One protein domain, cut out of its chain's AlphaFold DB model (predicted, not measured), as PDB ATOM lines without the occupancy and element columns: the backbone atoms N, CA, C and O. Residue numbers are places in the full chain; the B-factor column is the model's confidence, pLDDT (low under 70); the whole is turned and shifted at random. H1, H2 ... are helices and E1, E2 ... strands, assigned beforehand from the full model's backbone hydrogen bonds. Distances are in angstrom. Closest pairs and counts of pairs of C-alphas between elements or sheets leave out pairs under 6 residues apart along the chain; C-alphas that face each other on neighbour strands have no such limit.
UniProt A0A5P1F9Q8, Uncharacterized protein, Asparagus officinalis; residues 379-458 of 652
ATOM      1  N   GLU A 379       2.343 -33.358 126.714       84.81
ATOM      2  CA  GLU A 379       1.590 -32.359 125.925       84.81
ATOM      3  C   GLU A 379       2.443 -31.158 125.467       84.81
ATOM      4  O   GLU A 379       2.100 -30.483 124.498       84.81
ATOM      5  N   GLY A 380       3.546 -30.871 126.170       81.94
ATOM      6  CA  GLY A 380       4.475 -29.786 125.849       81.94
ATOM      7  C   GLY A 380       5.390 -30.070 124.652       81.94
ATOM      8  O   GLY A 380       5.970 -29.130 124.109       81.94
ATOM      9  N   GLU A 381       5.510 -31.331 124.231       86.94
ATOM     10  CA  GLU A 381       6.271 -31.739 123.043       86.94
ATOM     11  C   GLU A 381       5.447 -31.558 121.754       86.94
ATOM     12  O   GLU A 381       6.000 -31.282 120.687       86.94
ATOM     13  N   TYR A 382       4.115 -31.640 121.859       85.44
ATOM     14  CA  TYR A 382       3.173 -31.568 120.742       85.44
ATOM     15  C   TYR A 382       2.504 -30.193 120.662       85.44
ATOM     16  O   TYR A 382       1.497 -29.930 121.320       85.44
ATOM     17  N   VAL A 383       3.071 -29.299 119.847       87.38
ATOM     18  CA  VAL A 383       2.655 -27.890 119.778       87.38
ATOM     19  C   VAL A 383       2.030 -27.548 118.422       87.38
ATOM     20  O   VAL A 383       2.669 -27.681 117.381       87.38
ATOM     21  N   PHE A 384       0.798 -27.044 118.451       88.94
ATOM     22  CA  PHE A 384      -0.068 -26.811 117.293       88.94
ATOM     23  C   PHE A 384      -0.383 -25.321 117.083       88.94
ATOM     24  O   PHE A 384      -0.334 -24.529 118.028       88.94
ATOM     25  N   GLU A 385      -0.746 -24.940 115.852       87.19
ATOM     26  CA  GLU A 385      -1.229 -23.592 115.522       87.19
ATOM     27  C   GLU A 385      -2.702 -23.413 115.925       87.19
ATOM     28  O   GLU A 385      -3.604 -23.963 115.292       87.19
ATOM     29  N   LEU A 386      -2.976 -22.562 116.917       85.81
ATOM     30  CA  LEU A 386      -4.323 -22.073 117.201       85.81
ATOM     31  C   LEU A 386      -4.551 -20.709 116.537       85.81
ATOM     32  O   LEU A 386      -3.907 -19.715 116.879       85.81
ATOM     33  N   ARG A 387      -5.521 -20.639 115.621       83.81
ATOM     34  CA  ARG A 387      -5.975 -19.388 114.998       83.81
ATOM     35  C   ARG A 387      -7.102 -18.776 115.827       83.81
ATOM     36  O   ARG A 387      -8.199 -19.323 115.897       83.81
ATOM     37  N   ARG A 388      -6.833 -17.638 116.471       78.06
ATOM     38  CA  ARG A 388      -7.847 -16.858 117.197       78.06
ATOM     39  C   ARG A 388      -8.763 -16.103 116.236       78.06
ATOM     40  O   ARG A 388      -8.384 -15.786 115.111       78.06
ATOM     41  N   GLU A 389      -9.929 -15.719 116.749       72.69
ATOM     42  CA  GLU A 389     -10.951 -14.920 116.051       72.69
ATOM     43  C   GLU A 389     -10.386 -13.581 115.522       72.69
ATOM     44  O   GLU A 389     -10.760 -13.134 114.444       72.69
ATOM     45  N   ASP A 390      -9.394 -13.007 116.216       71.75
ATOM     46  CA  ASP A 390      -8.651 -11.796 115.820       71.75
ATOM     47  C   ASP A 390      -7.633 -12.010 114.670       71.75
ATOM     48  O   ASP A 390      -6.779 -11.153 114.429       71.75
ATOM     49  N   GLY A 391      -7.609 -13.187 114.033       74.75
ATOM     50  CA  GLY A 391      -6.613 -13.570 113.021       74.75
ATOM     51  C   GLY A 391      -5.196 -13.817 113.563       74.75
ATOM     52  O   GLY A 391      -4.262 -14.027 112.790       74.75
ATOM     53  N   ARG A 392      -5.006 -13.796 114.889       80.50
ATOM     54  CA  ARG A 392      -3.712 -14.069 115.537       80.50
ATOM     55  C   ARG A 392      -3.474 -15.572 115.644       80.50
ATOM     56  O   ARG A 392      -4.316 -16.281 116.192       80.50
ATOM     57  N   VAL A 393      -2.310 -16.028 115.189       84.81
ATOM     58  CA  VAL A 393      -1.827 -17.398 115.412       84.81
ATOM     59  C   VAL A 393      -1.099 -17.461 116.756       84.81
ATOM     60  O   VAL A 393      -0.273 -16.600 117.058       84.81
ATOM     61  N   GLU A 394      -1.408 -18.468 117.564       85.06
ATOM     62  CA  GLU A 394      -0.771 -18.744 118.851       85.06
ATOM     63  C   GLU A 394      -0.408 -20.229 118.931       85.06
ATOM     64  O   GLU A 394      -1.223 -21.080 118.594       85.06
ATOM     65  N   MET A 395       0.799 -20.548 119.400       85.88
ATOM     66  CA  MET A 395       1.236 -21.938 119.565       85.88
ATOM     67  C   MET A 395       0.743 -22.506 120.908       85.88
ATOM     68  O   MET A 395       0.863 -21.849 121.950       85.88
ATOM     69  N   CYS A 396       0.182 -23.717 120.913       88.06
ATOM     70  CA  CYS A 396      -0.288 -24.388 122.134       88.06
ATOM     71  C   CYS A 396      -0.324 -25.917 122.022       88.06
ATOM     72  O   CYS A 396      -0.411 -26.455 120.924       88.06
ATOM     73  N   SER A 397      -0.328 -26.604 123.167       90.06
ATOM     74  CA  SER A 397      -0.661 -28.030 123.238       90.06
ATOM     75  C   SER A 397      -2.109 -28.301 122.812       90.06
ATOM     76  O   SER A 397      -2.932 -27.382 122.764       90.06
ATOM     77  N   TYR A 398      -2.437 -29.564 122.538       90.25
ATOM     78  CA  TYR A 398      -3.785 -29.992 122.141       90.25
ATOM     79  C   TYR A 398      -4.846 -29.602 123.189       90.25
ATOM     80  O   TYR A 398      -5.776 -28.843 122.902       90.25
ATOM     81  N   PHE A 399      -4.656 -30.028 124.443       90.06
ATOM     82  CA  PHE A 399      -5.561 -29.683 125.544       90.06
ATOM     83  C   PHE A 399      -5.531 -28.177 125.874       90.06
ATOM     84  O   PHE A 399      -6.571 -27.553 126.094       90.06
ATOM     85  N   GLY A 400      -4.348 -27.553 125.826       88.94
ATOM     86  CA  GLY A 400      -4.196 -26.111 126.015       88.94
ATOM     87  C   GLY A 400      -4.931 -25.275 124.961       88.94
ATOM     88  O   GLY A 400      -5.436 -24.199 125.287       88.94
ATOM     89  N   GLY A 401      -5.030 -25.761 123.722       89.62
ATOM     90  CA  GLY A 401      -5.802 -25.143 122.645       89.62
ATOM     91  C   GLY A 401      -7.304 -25.195 122.911       89.62
ATOM     92  O   GLY A 401      -7.946 -24.144 122.940       89.62
ATOM     93  N   LEU A 402      -7.837 -26.382 123.227       90.81
ATOM     94  CA  LEU A 402      -9.238 -26.582 123.621       90.81
ATOM     95  C   LEU A 402      -9.661 -25.607 124.735       90.81
ATOM     96  O   LEU A 402     -10.627 -24.858 124.578       90.81
ATOM     97  N   CYS A 403      -8.893 -25.542 125.827       90.94
ATOM     98  CA  CYS A 403      -9.176 -24.627 126.935       90.94
ATOM     99  C   CYS A 403      -9.132 -23.145 126.515       90.94
ATOM    100  O   CYS A 403     -10.002 -22.370 126.920       90.94
ATOM    101  N   LYS A 404      -8.174 -22.736 125.666       90.44
ATOM    102  CA  LYS A 404      -8.094 -21.360 125.136       90.44
ATOM    103  C   LYS A 404      -9.295 -20.999 124.255       90.44
ATOM    104  O   LYS A 404      -9.781 -19.874 124.357       90.44
ATOM    105  N   MET A 405      -9.785 -21.925 123.427       89.50
ATOM    106  CA  MET A 405     -10.956 -21.709 122.562       89.50
ATOM    107  C   MET A 405     -12.251 -21.583 123.363       89.50
ATOM    108  O   MET A 405     -13.006 -20.633 123.170       89.50
ATOM    109  N   VAL A 406     -12.446 -22.491 124.321       89.88
ATOM    110  CA  VAL A 406     -13.584 -22.513 125.257       89.88
ATOM    111  C   VAL A 406     -13.471 -21.405 126.329       89.88
ATOM    112  O   VAL A 406     -14.393 -21.184 127.111       89.88
ATOM    113  N   LYS A 407     -12.366 -20.640 126.330       90.19
ATOM    114  CA  LYS A 407     -12.091 -19.484 127.207       90.19
ATOM    115  C   LYS A 407     -12.091 -19.863 128.706       90.19
ATOM    116  O   LYS A 407     -12.446 -19.054 129.561       90.19
ATOM    117  N   ILE A 408     -11.635 -21.082 129.015       91.19
ATOM    118  CA  ILE A 408     -11.596 -21.703 130.352       91.19
ATOM    119  C   ILE A 408     -10.166 -22.118 130.750       91.19
ATOM    120  O   ILE A 408      -9.258 -22.183 129.922       91.19
ATOM    121  N   SER A 409      -9.929 -22.350 132.047       86.81
ATOM    122  CA  SER A 409      -8.617 -22.762 132.558       86.81
ATOM    123  C   SER A 409      -8.348 -24.266 132.347       86.81
ATOM    124  O   SER A 409      -9.248 -25.071 132.587       86.81
ATOM    125  N   PRO A 410      -7.102 -24.691 132.049       84.75
ATOM    126  CA  PRO A 410      -6.715 -26.112 132.022       84.75
ATOM    127  C   PRO A 410      -6.774 -26.856 133.374       84.75
ATOM    128  O   PRO A 410      -6.279 -27.975 133.471       84.75
ATOM    129  N   LYS A 411      -7.310 -26.226 134.430       85.19
ATOM    130  CA  LYS A 411      -7.516 -26.802 135.771       85.19
ATOM    131  C   LYS A 411      -8.990 -26.811 136.201       85.19
ATOM    132  O   LYS A 411      -9.281 -27.093 137.358       85.19
ATOM    133  N   SER A 412      -9.901 -26.437 135.305       88.19
ATOM    134  CA  SER A 412     -11.343 -26.451 135.562       88.19
ATOM    135  C   SER A 412     -11.907 -27.874 135.497       88.19
ATOM    136  O   SER A 412     -11.287 -28.775 134.923       88.19
ATOM    137  N   TYR A 413     -13.076 -28.087 136.103       87.81
ATOM    138  CA  TYR A 413     -13.703 -29.405 136.138       87.81
ATOM    139  C   TYR A 413     -14.239 -29.801 134.758       87.81
ATOM    140  O   TYR A 413     -14.484 -28.951 133.900       87.81
ATOM    141  N   VAL A 414     -14.442 -31.105 134.551       89.31
ATOM    142  CA  VAL A 414     -14.937 -31.675 133.284       89.31
ATOM    143  C   VAL A 414     -16.189 -30.943 132.794       89.31
ATOM    144  O   VAL A 414     -16.238 -30.474 131.658       89.31
ATOM    145  N   ASP A 415     -17.176 -30.780 133.677       90.31
ATOM    146  CA  ASP A 415     -18.449 -30.161 133.319       90.31
ATOM    147  C   ASP A 415     -18.338 -28.641 133.104       90.31
ATOM    148  O   ASP A 415     -19.124 -28.100 132.333       90.31
ATOM    149  N   ASP A 416     -17.348 -27.940 133.675       92.06
ATOM    150  CA  ASP A 416     -17.101 -26.524 133.343       92.06
ATOM    151  C   ASP A 416     -16.740 -26.381 131.855       92.06
ATOM    152  O   ASP A 416     -17.311 -25.553 131.142       92.06
ATOM    153  N   VAL A 417     -15.805 -27.217 131.380       90.75
ATOM    154  CA  VAL A 417     -15.321 -27.211 129.989       90.75
ATOM    155  C   VAL A 417     -16.444 -27.608 129.028       90.75
ATOM    156  O   VAL A 417     -16.666 -26.926 128.027       90.75
ATOM    157  N   VAL A 418     -17.191 -28.669 129.348       91.62
ATOM    158  CA  VAL A 418     -18.299 -29.162 128.512       91.62
ATOM    159  C   VAL A 418     -19.437 -28.138 128.440       91.62
ATOM    160  O   VAL A 418     -19.866 -27.788 127.341       91.62
ATOM    161  N   ASN A 419     -19.869 -27.580 129.577       92.62
ATOM    162  CA  ASN A 419     -20.938 -26.575 129.617       92.62
ATOM    163  C   ASN A 419     -20.550 -25.269 128.905       92.62
ATOM    164  O   ASN A 419     -21.423 -24.555 128.414       92.62
ATOM    165  N   ALA A 420     -19.264 -24.909 128.865       92.50
ATOM    166  CA  ALA A 420     -18.802 -23.734 128.130       92.50
ATOM    167  C   ALA A 420     -18.671 -23.997 126.623       92.50
ATOM    168  O   ALA A 420     -19.041 -23.123 125.843       92.50
ATOM    169  N   TYR A 421     -18.233 -25.194 126.208       92.56
ATOM    170  CA  TYR A 421     -18.274 -25.625 124.805       92.56
ATOM    171  C   TYR A 421     -19.713 -25.612 124.257       92.56
ATOM    172  O   TYR A 421     -19.978 -25.088 123.176       92.56
ATOM    173  N   GLU A 422     -20.656 -26.126 125.046       91.31
ATOM    174  CA  GLU A 422     -22.089 -26.162 124.741       91.31
ATOM    175  C   GLU A 422     -22.701 -24.765 124.552       91.31
ATOM    176  O   GLU A 422     -23.477 -24.549 123.619       91.31
ATOM    177  N   LYS A 423     -22.276 -23.790 125.368       92.38
ATOM    178  CA  LYS A 423     -22.698 -22.377 125.305       92.38
ATOM    179  C   LYS A 423     -22.050 -21.560 124.179       92.38
ATOM    180  O   LYS A 423     -22.374 -20.381 124.037       92.38
ATOM    181  N   MET A 424     -21.135 -22.129 123.391       90.06
ATOM    182  CA  MET A 424     -20.597 -21.440 122.211       90.06
ATOM    183  C   MET A 424     -21.629 -21.392 121.073       90.06
ATOM    184  O   MET A 424     -22.515 -22.240 120.979       90.06
ATOM    185  N   SER A 425     -21.474 -20.430 120.162       91.00
ATOM    186  CA  SER A 425     -22.156 -20.471 118.864       91.00
ATOM    187  C   SER A 425     -21.679 -21.668 118.039       91.00
ATOM    188  O   SER A 425     -20.577 -22.185 118.251       91.00
ATOM    189  N   ASP A 426     -22.469 -22.086 117.055       86.50
ATOM    190  CA  ASP A 426     -22.138 -23.273 116.259       86.50
ATOM    191  C   ASP A 426     -20.931 -23.043 115.334       86.50
ATOM    192  O   ASP A 426     -20.170 -23.971 115.076       86.50
ATOM    193  N   GLU A 427     -20.643 -21.788 114.960       87.88
ATOM    194  CA  GLU A 427     -19.342 -21.403 114.392       87.88
ATOM    195  C   GLU A 427     -18.185 -21.670 115.368       87.88
ATOM    196  O   GLU A 427     -17.153 -22.210 114.975       87.88
ATOM    197  N   GLY A 428     -18.346 -21.314 116.648       87.50
ATOM    198  CA  GLY A 428     -17.350 -21.562 117.692       87.50
ATOM    199  C   GLY A 428     -17.132 -23.056 117.943       87.50
ATOM    200  O   GLY A 428     -15.989 -23.503 118.034       87.50
ATOM    201  N   LYS A 429     -18.215 -23.845 117.972       90.81
ATOM    202  CA  LYS A 429     -18.160 -25.316 118.043       90.81
ATOM    203  C   LYS A 429     -17.466 -25.897 116.809       90.81
ATOM    204  O   LYS A 429     -16.553 -26.702 116.955       90.81
ATOM    205  N   SER A 430     -17.810 -25.425 115.609       89.06
ATOM    206  CA  SER A 430     -17.189 -25.846 114.347       89.06
ATOM    207  C   SER A 430     -15.690 -25.533 114.288       89.06
ATOM    208  O   SER A 430     -14.934 -26.382 113.830       89.06
ATOM    209  N   ARG A 431     -15.239 -24.364 114.772       88.19
ATOM    210  CA  ARG A 431     -13.803 -24.032 114.896       88.19
ATOM    211  C   ARG A 431     -13.102 -24.890 115.954       88.19
ATOM    212  O   ARG A 431     -11.939 -25.241 115.800       88.19
ATOM    213  N   CYS A 432     -13.790 -25.230 117.044       90.38
ATOM    214  CA  CYS A 432     -13.251 -26.119 118.074       90.38
ATOM    215  C   CYS A 432     -13.050 -27.542 117.527       90.38
ATOM    216  O   CYS A 432     -11.984 -28.124 117.706       90.38
ATOM    217  N   LEU A 433     -14.028 -28.069 116.782       89.88
ATOM    218  CA  LEU A 433     -13.915 -29.353 116.084       89.88
ATOM    219  C   LEU A 433     -12.854 -29.318 114.975       89.88
ATOM    220  O   LEU A 433     -12.097 -30.273 114.852       89.88
ATOM    221  N   GLU A 434     -12.723 -28.210 114.239       88.88
ATOM    222  CA  GLU A 434     -11.623 -27.981 113.290       88.88
ATOM    223  C   GLU A 434     -10.257 -28.119 113.975       88.88
ATOM    224  O   GLU A 434      -9.418 -28.896 113.517       88.88
ATOM    225  N   PHE A 435     -10.044 -27.435 115.105       90.38
ATOM    226  CA  PHE A 435      -8.797 -27.526 115.864       90.38
ATOM    227  C   PHE A 435      -8.560 -28.933 116.437       90.38
ATOM    228  O   PHE A 435      -7.443 -29.440 116.344       90.38
ATOM    229  N   LEU A 436      -9.582 -29.576 117.011       90.00
ATOM    230  CA  LEU A 436      -9.445 -30.904 117.617       90.00
ATOM    231  C   LEU A 436      -9.182 -31.998 116.578       90.00
ATOM    232  O   LEU A 436      -8.317 -32.837 116.806       90.00
ATOM    233  N   LEU A 437      -9.916 -32.012 115.462       88.00
ATOM    234  CA  LEU A 437      -9.846 -33.087 114.467       88.00
ATOM    235  C   LEU A 437      -8.652 -32.924 113.516       88.00
ATOM    236  O   LEU A 437      -8.028 -33.919 113.168       88.00
ATOM    237  N   THR A 438      -8.286 -31.692 113.141       86.44
ATOM    238  CA  THR A 438      -7.164 -31.445 112.208       86.44
ATOM    239  C   THR A 438      -5.794 -31.658 112.859       86.44
ATOM    240  O   THR A 438      -4.841 -32.022 112.179       86.44
ATOM    241  N   ASN A 439      -5.678 -31.442 114.175       86.94
ATOM    242  CA  ASN A 439      -4.431 -31.647 114.923       86.94
ATOM    243  C   ASN A 439      -4.313 -33.053 115.542       86.94
ATOM    244  O   ASN A 439      -3.344 -33.333 116.248       86.94
ATOM    245  N   HIS A 440      -5.294 -33.931 115.325       86.06
ATOM    246  CA  HIS A 440      -5.269 -35.283 115.871       86.06
ATOM    247  C   HIS A 440      -4.415 -36.227 114.995       86.06
ATOM    248  O   HIS A 440      -4.488 -36.125 113.772       86.06
ATOM    249  N   PRO A 441      -3.651 -37.196 115.550       83.88
ATOM    250  CA  PRO A 441      -2.791 -38.081 114.751       83.88
ATOM    251  C   PRO A 441      -3.565 -39.087 113.885       83.88
ATOM    252  O   PRO A 441      -2.976 -39.759 113.043       83.88
ATOM    253  N   MET A 442      -4.877 -39.207 114.107       80.88
ATOM    254  CA  MET A 442      -5.803 -40.017 113.318       80.88
ATOM    255  C   MET A 442      -6.829 -39.118 112.620       80.88
ATOM    256  O   MET A 442      -7.646 -38.484 113.290       80.88
ATOM    257  N   GLU A 443      -6.808 -39.133 111.283       76.88
ATOM    258  CA  GLU A 443      -7.743 -38.427 110.397       76.88
ATOM    259  C   GLU A 443      -9.147 -39.065 110.419       76.88
ATOM    260  O   GLU A 443      -9.521 -39.848 109.539       76.88
ATOM    261  N   LEU A 444      -9.966 -38.712 111.414       78.12
ATOM    262  CA  LEU A 444     -11.404 -38.985 111.349       78.12
ATOM    263  C   LEU A 444     -12.036 -38.234 110.164       78.12
ATOM    264  O   LEU A 444     -11.666 -37.103 109.855       78.12
ATOM    265  N   LEU A 445     -13.055 -38.837 109.545       75.50
ATOM    266  CA  LEU A 445     -13.870 -38.211 108.492       75.50
ATOM    267  C   LEU A 445     -13.099 -37.769 107.228       75.50
ATOM    268  O   LEU A 445     -13.472 -36.775 106.600       75.50
ATOM    269  N   HIS A 446     -12.083 -38.531 106.792       69.06
ATOM    270  CA  HIS A 446     -11.421 -38.298 105.495       69.06
ATOM    271  C   HIS A 446     -12.443 -38.155 104.336       69.06
ATOM    272  O   HIS A 446     -13.540 -38.738 104.400       69.06
ATOM    273  N   PRO A 447     -12.094 -37.447 103.240       63.62
ATOM    274  CA  PRO A 447     -12.987 -37.234 102.103       63.62
ATOM    275  C   PRO A 447     -13.580 -38.531 101.541       63.62
ATOM    276  O   PRO A 447     -12.884 -39.532 101.362       63.62
ATOM    277  N   TYR A 448     -14.878 -38.505 101.234       53.34
ATOM    278  CA  TYR A 448     -15.603 -39.644 100.668       53.34
ATOM    279  C   TYR A 448     -15.426 -39.689  99.141       53.34
ATOM    280  O   TYR A 448     -16.337 -39.343  98.387       53.34
ATOM    281  N   THR A 449     -14.231 -40.068  98.684       60.75
ATOM    282  CA  THR A 449     -13.930 -40.336  97.266       60.75
ATOM    283  C   THR A 449     -13.722 -41.833  97.037       60.75
ATOM    284  O   THR A 449     -13.358 -42.563  97.963       60.75
ATOM    285  N   LYS A 450     -13.917 -42.309  95.796       57.34
ATOM    286  CA  LYS A 450     -13.595 -43.704  95.432       57.34
ATOM    287  C   LYS A 450     -12.120 -44.027  95.699       57.34
ATOM    288  O   LYS A 450     -11.823 -45.110  96.180       57.34
ATOM    289  N   GLU A 451     -11.229 -43.065  95.462       58.56
ATOM    290  CA  GLU A 451      -9.789 -43.162  95.736       58.56
ATOM    291  C   GLU A 451      -9.491 -43.360  97.227       58.56
ATOM    292  O   GLU A 451      -8.705 -44.231  97.577       58.56
ATOM    293  N   TRP A 452     -10.138 -42.608  98.126       61.03
ATOM    294  CA  TRP A 452      -9.952 -42.788  99.569       61.03
ATOM    295  C   TRP A 452     -10.576 -44.079 100.094       61.03
ATOM    296  O   TRP A 452     -10.019 -44.679 101.012       61.03
ATOM    297  N   LYS A 453     -11.691 -44.530  99.502       59.56
ATOM    298  CA  LYS A 453     -12.227 -45.865  99.783       59.56
ATOM    299  C   LYS A 453     -11.210 -46.938  99.373       59.56
ATOM    300  O   LYS A 453     -10.807 -47.721 100.223       59.56
ATOM    301  N   ALA A 454     -10.737 -46.904  98.126       58.84
ATOM    302  CA  ALA A 454      -9.769 -47.857  97.591       58.84
ATOM    303  C   ALA A 454      -8.439 -47.847  98.362       58.84
ATOM    304  O   ALA A 454      -7.919 -48.908  98.664       58.84
ATOM    305  N   LYS A 455      -7.925 -46.675  98.754       60.38
ATOM    306  CA  LYS A 455      -6.698 -46.521  99.556       60.38
ATOM    307  C   LYS A 455      -6.844 -47.055 100.986       60.38
ATOM    308  O   LYS A 455      -5.875 -47.549 101.555       60.38
ATOM    309  N   LEU A 456      -8.029 -46.948 101.593       60.41
ATOM    310  CA  LEU A 456      -8.295 -47.605 102.878       60.41
ATOM    311  C   LEU A 456      -8.497 -49.107 102.716       60.41
ATOM    312  O   LEU A 456      -8.006 -49.856 103.548       60.41
ATOM    313  N   GLU A 457      -9.167 -49.557 101.657       61.34
ATOM    314  CA  GLU A 457      -9.255 -50.982 101.336       61.34
ATOM    315  C   GLU A 457      -7.842 -51.553 101.089       61.34
ATOM    316  O   GLU A 457      -7.487 -52.538 101.715       61.34
ATOM    317  N   GLU A 458      -6.970 -50.884 100.334       59.78
ATOM    318  CA  GLU A 458      -5.545 -51.219 100.161       59.78
ATOM    319  C   GLU A 458      -4.791 -51.289 101.505       59.78
ATOM    320  O   GLU A 458      -4.105 -52.271 101.785       59.78
TER     321      GLU A 458
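Overview. This is residues 379 to 458 of the 652 residues of an uncharacterized protein of Asparagus officinalis (UniProt A0A5P1F9Q8). A small rounded body holds two helices side by side, H1 and H3, running opposite ways, with E1 of the short hairpin E1 and E2 near them and H2 set at a steep tilt to both on the side away from the hairpin. From this body a tail sticks out, residues 446 to 458, ending in the free helix H4, and it makes the length of the whole. You find 80 residues printed, with two named strands and then four named helices in the order E1 E2 H1 H2 H3 H4; the two strands form an antiparallel sheet, and the class is mostly helix. The whole is loose, with a radius of gyration of the C-alphas of 15.1 A, and spans 43 by 29 by 27 A.

Along the chain. Start at C-alpha 384 at (-0.068, -26.811, 117.293), where strand E1 begins; it covers residues 384 to 387 and is 9.8 A long. Strand E2 follows at residues 393 to 396, also 9.8 A. Helix H1 takes residues 398 to 405, 11.0 A, and helix H2 residues 414 to 422, 12.4 A. Find C-alpha 426 at (-22.138, -23.273, 116.259); from there H3, the longest helix, runs to residue 438 over 17.5 A. Helix H4, residues 450 to 458 and 12.0 A long, ends at C-alpha 458 at (-5.545, -51.219, 100.161).

Arrangement. Look first at the hairpin E1 and E2, antiparallel at 142 degrees, where N 384 and O 396 are 2.8 A apart and N 394 and O 386 are 2.9 A apart, both within hydrogen-bond range. The closest C-alphas of E1 and H1, those of Leu 386 and Gly 401, are 6.4 A apart. The closest of E1 and H3, those of Leu 386 and Phe 435, are 7.2 A apart. E2 and H1 are near each other. H1 and H3 touch, H3 with residues 432 to 436 alone, at a shallow tilt of 16 degrees, opposite ways; their closest C-alphas, Met 405 and Cys 432, are 6.7 A apart. H2 is close to but not clearly touching H1, at a steep tilt of 53 degrees, with C-alphas 403 and 417 closest at 7.3 A. It is likewise close to but not clearly touching H3, at a steep tilt of 59 degrees, with C-alphas 421 and 429 closest at 6.8 A. H3 and H4 are apart. In H1, H2, H3 and H4 every O i to N i+4 pair is within hydrogen-bond range.

Size, cuts and confidence. The two C-alphas farthest apart, Lys 411 and Lys 450, are 44.2 A from each other. The printed part has no cut, and its long link is H3 to H4, 11 residues. Without residues 446 to 458, which stand free, the body spans 27 by 26 by 25 A. Those same residues have pLDDT under 70, against a mean of 82.6 for the printed part.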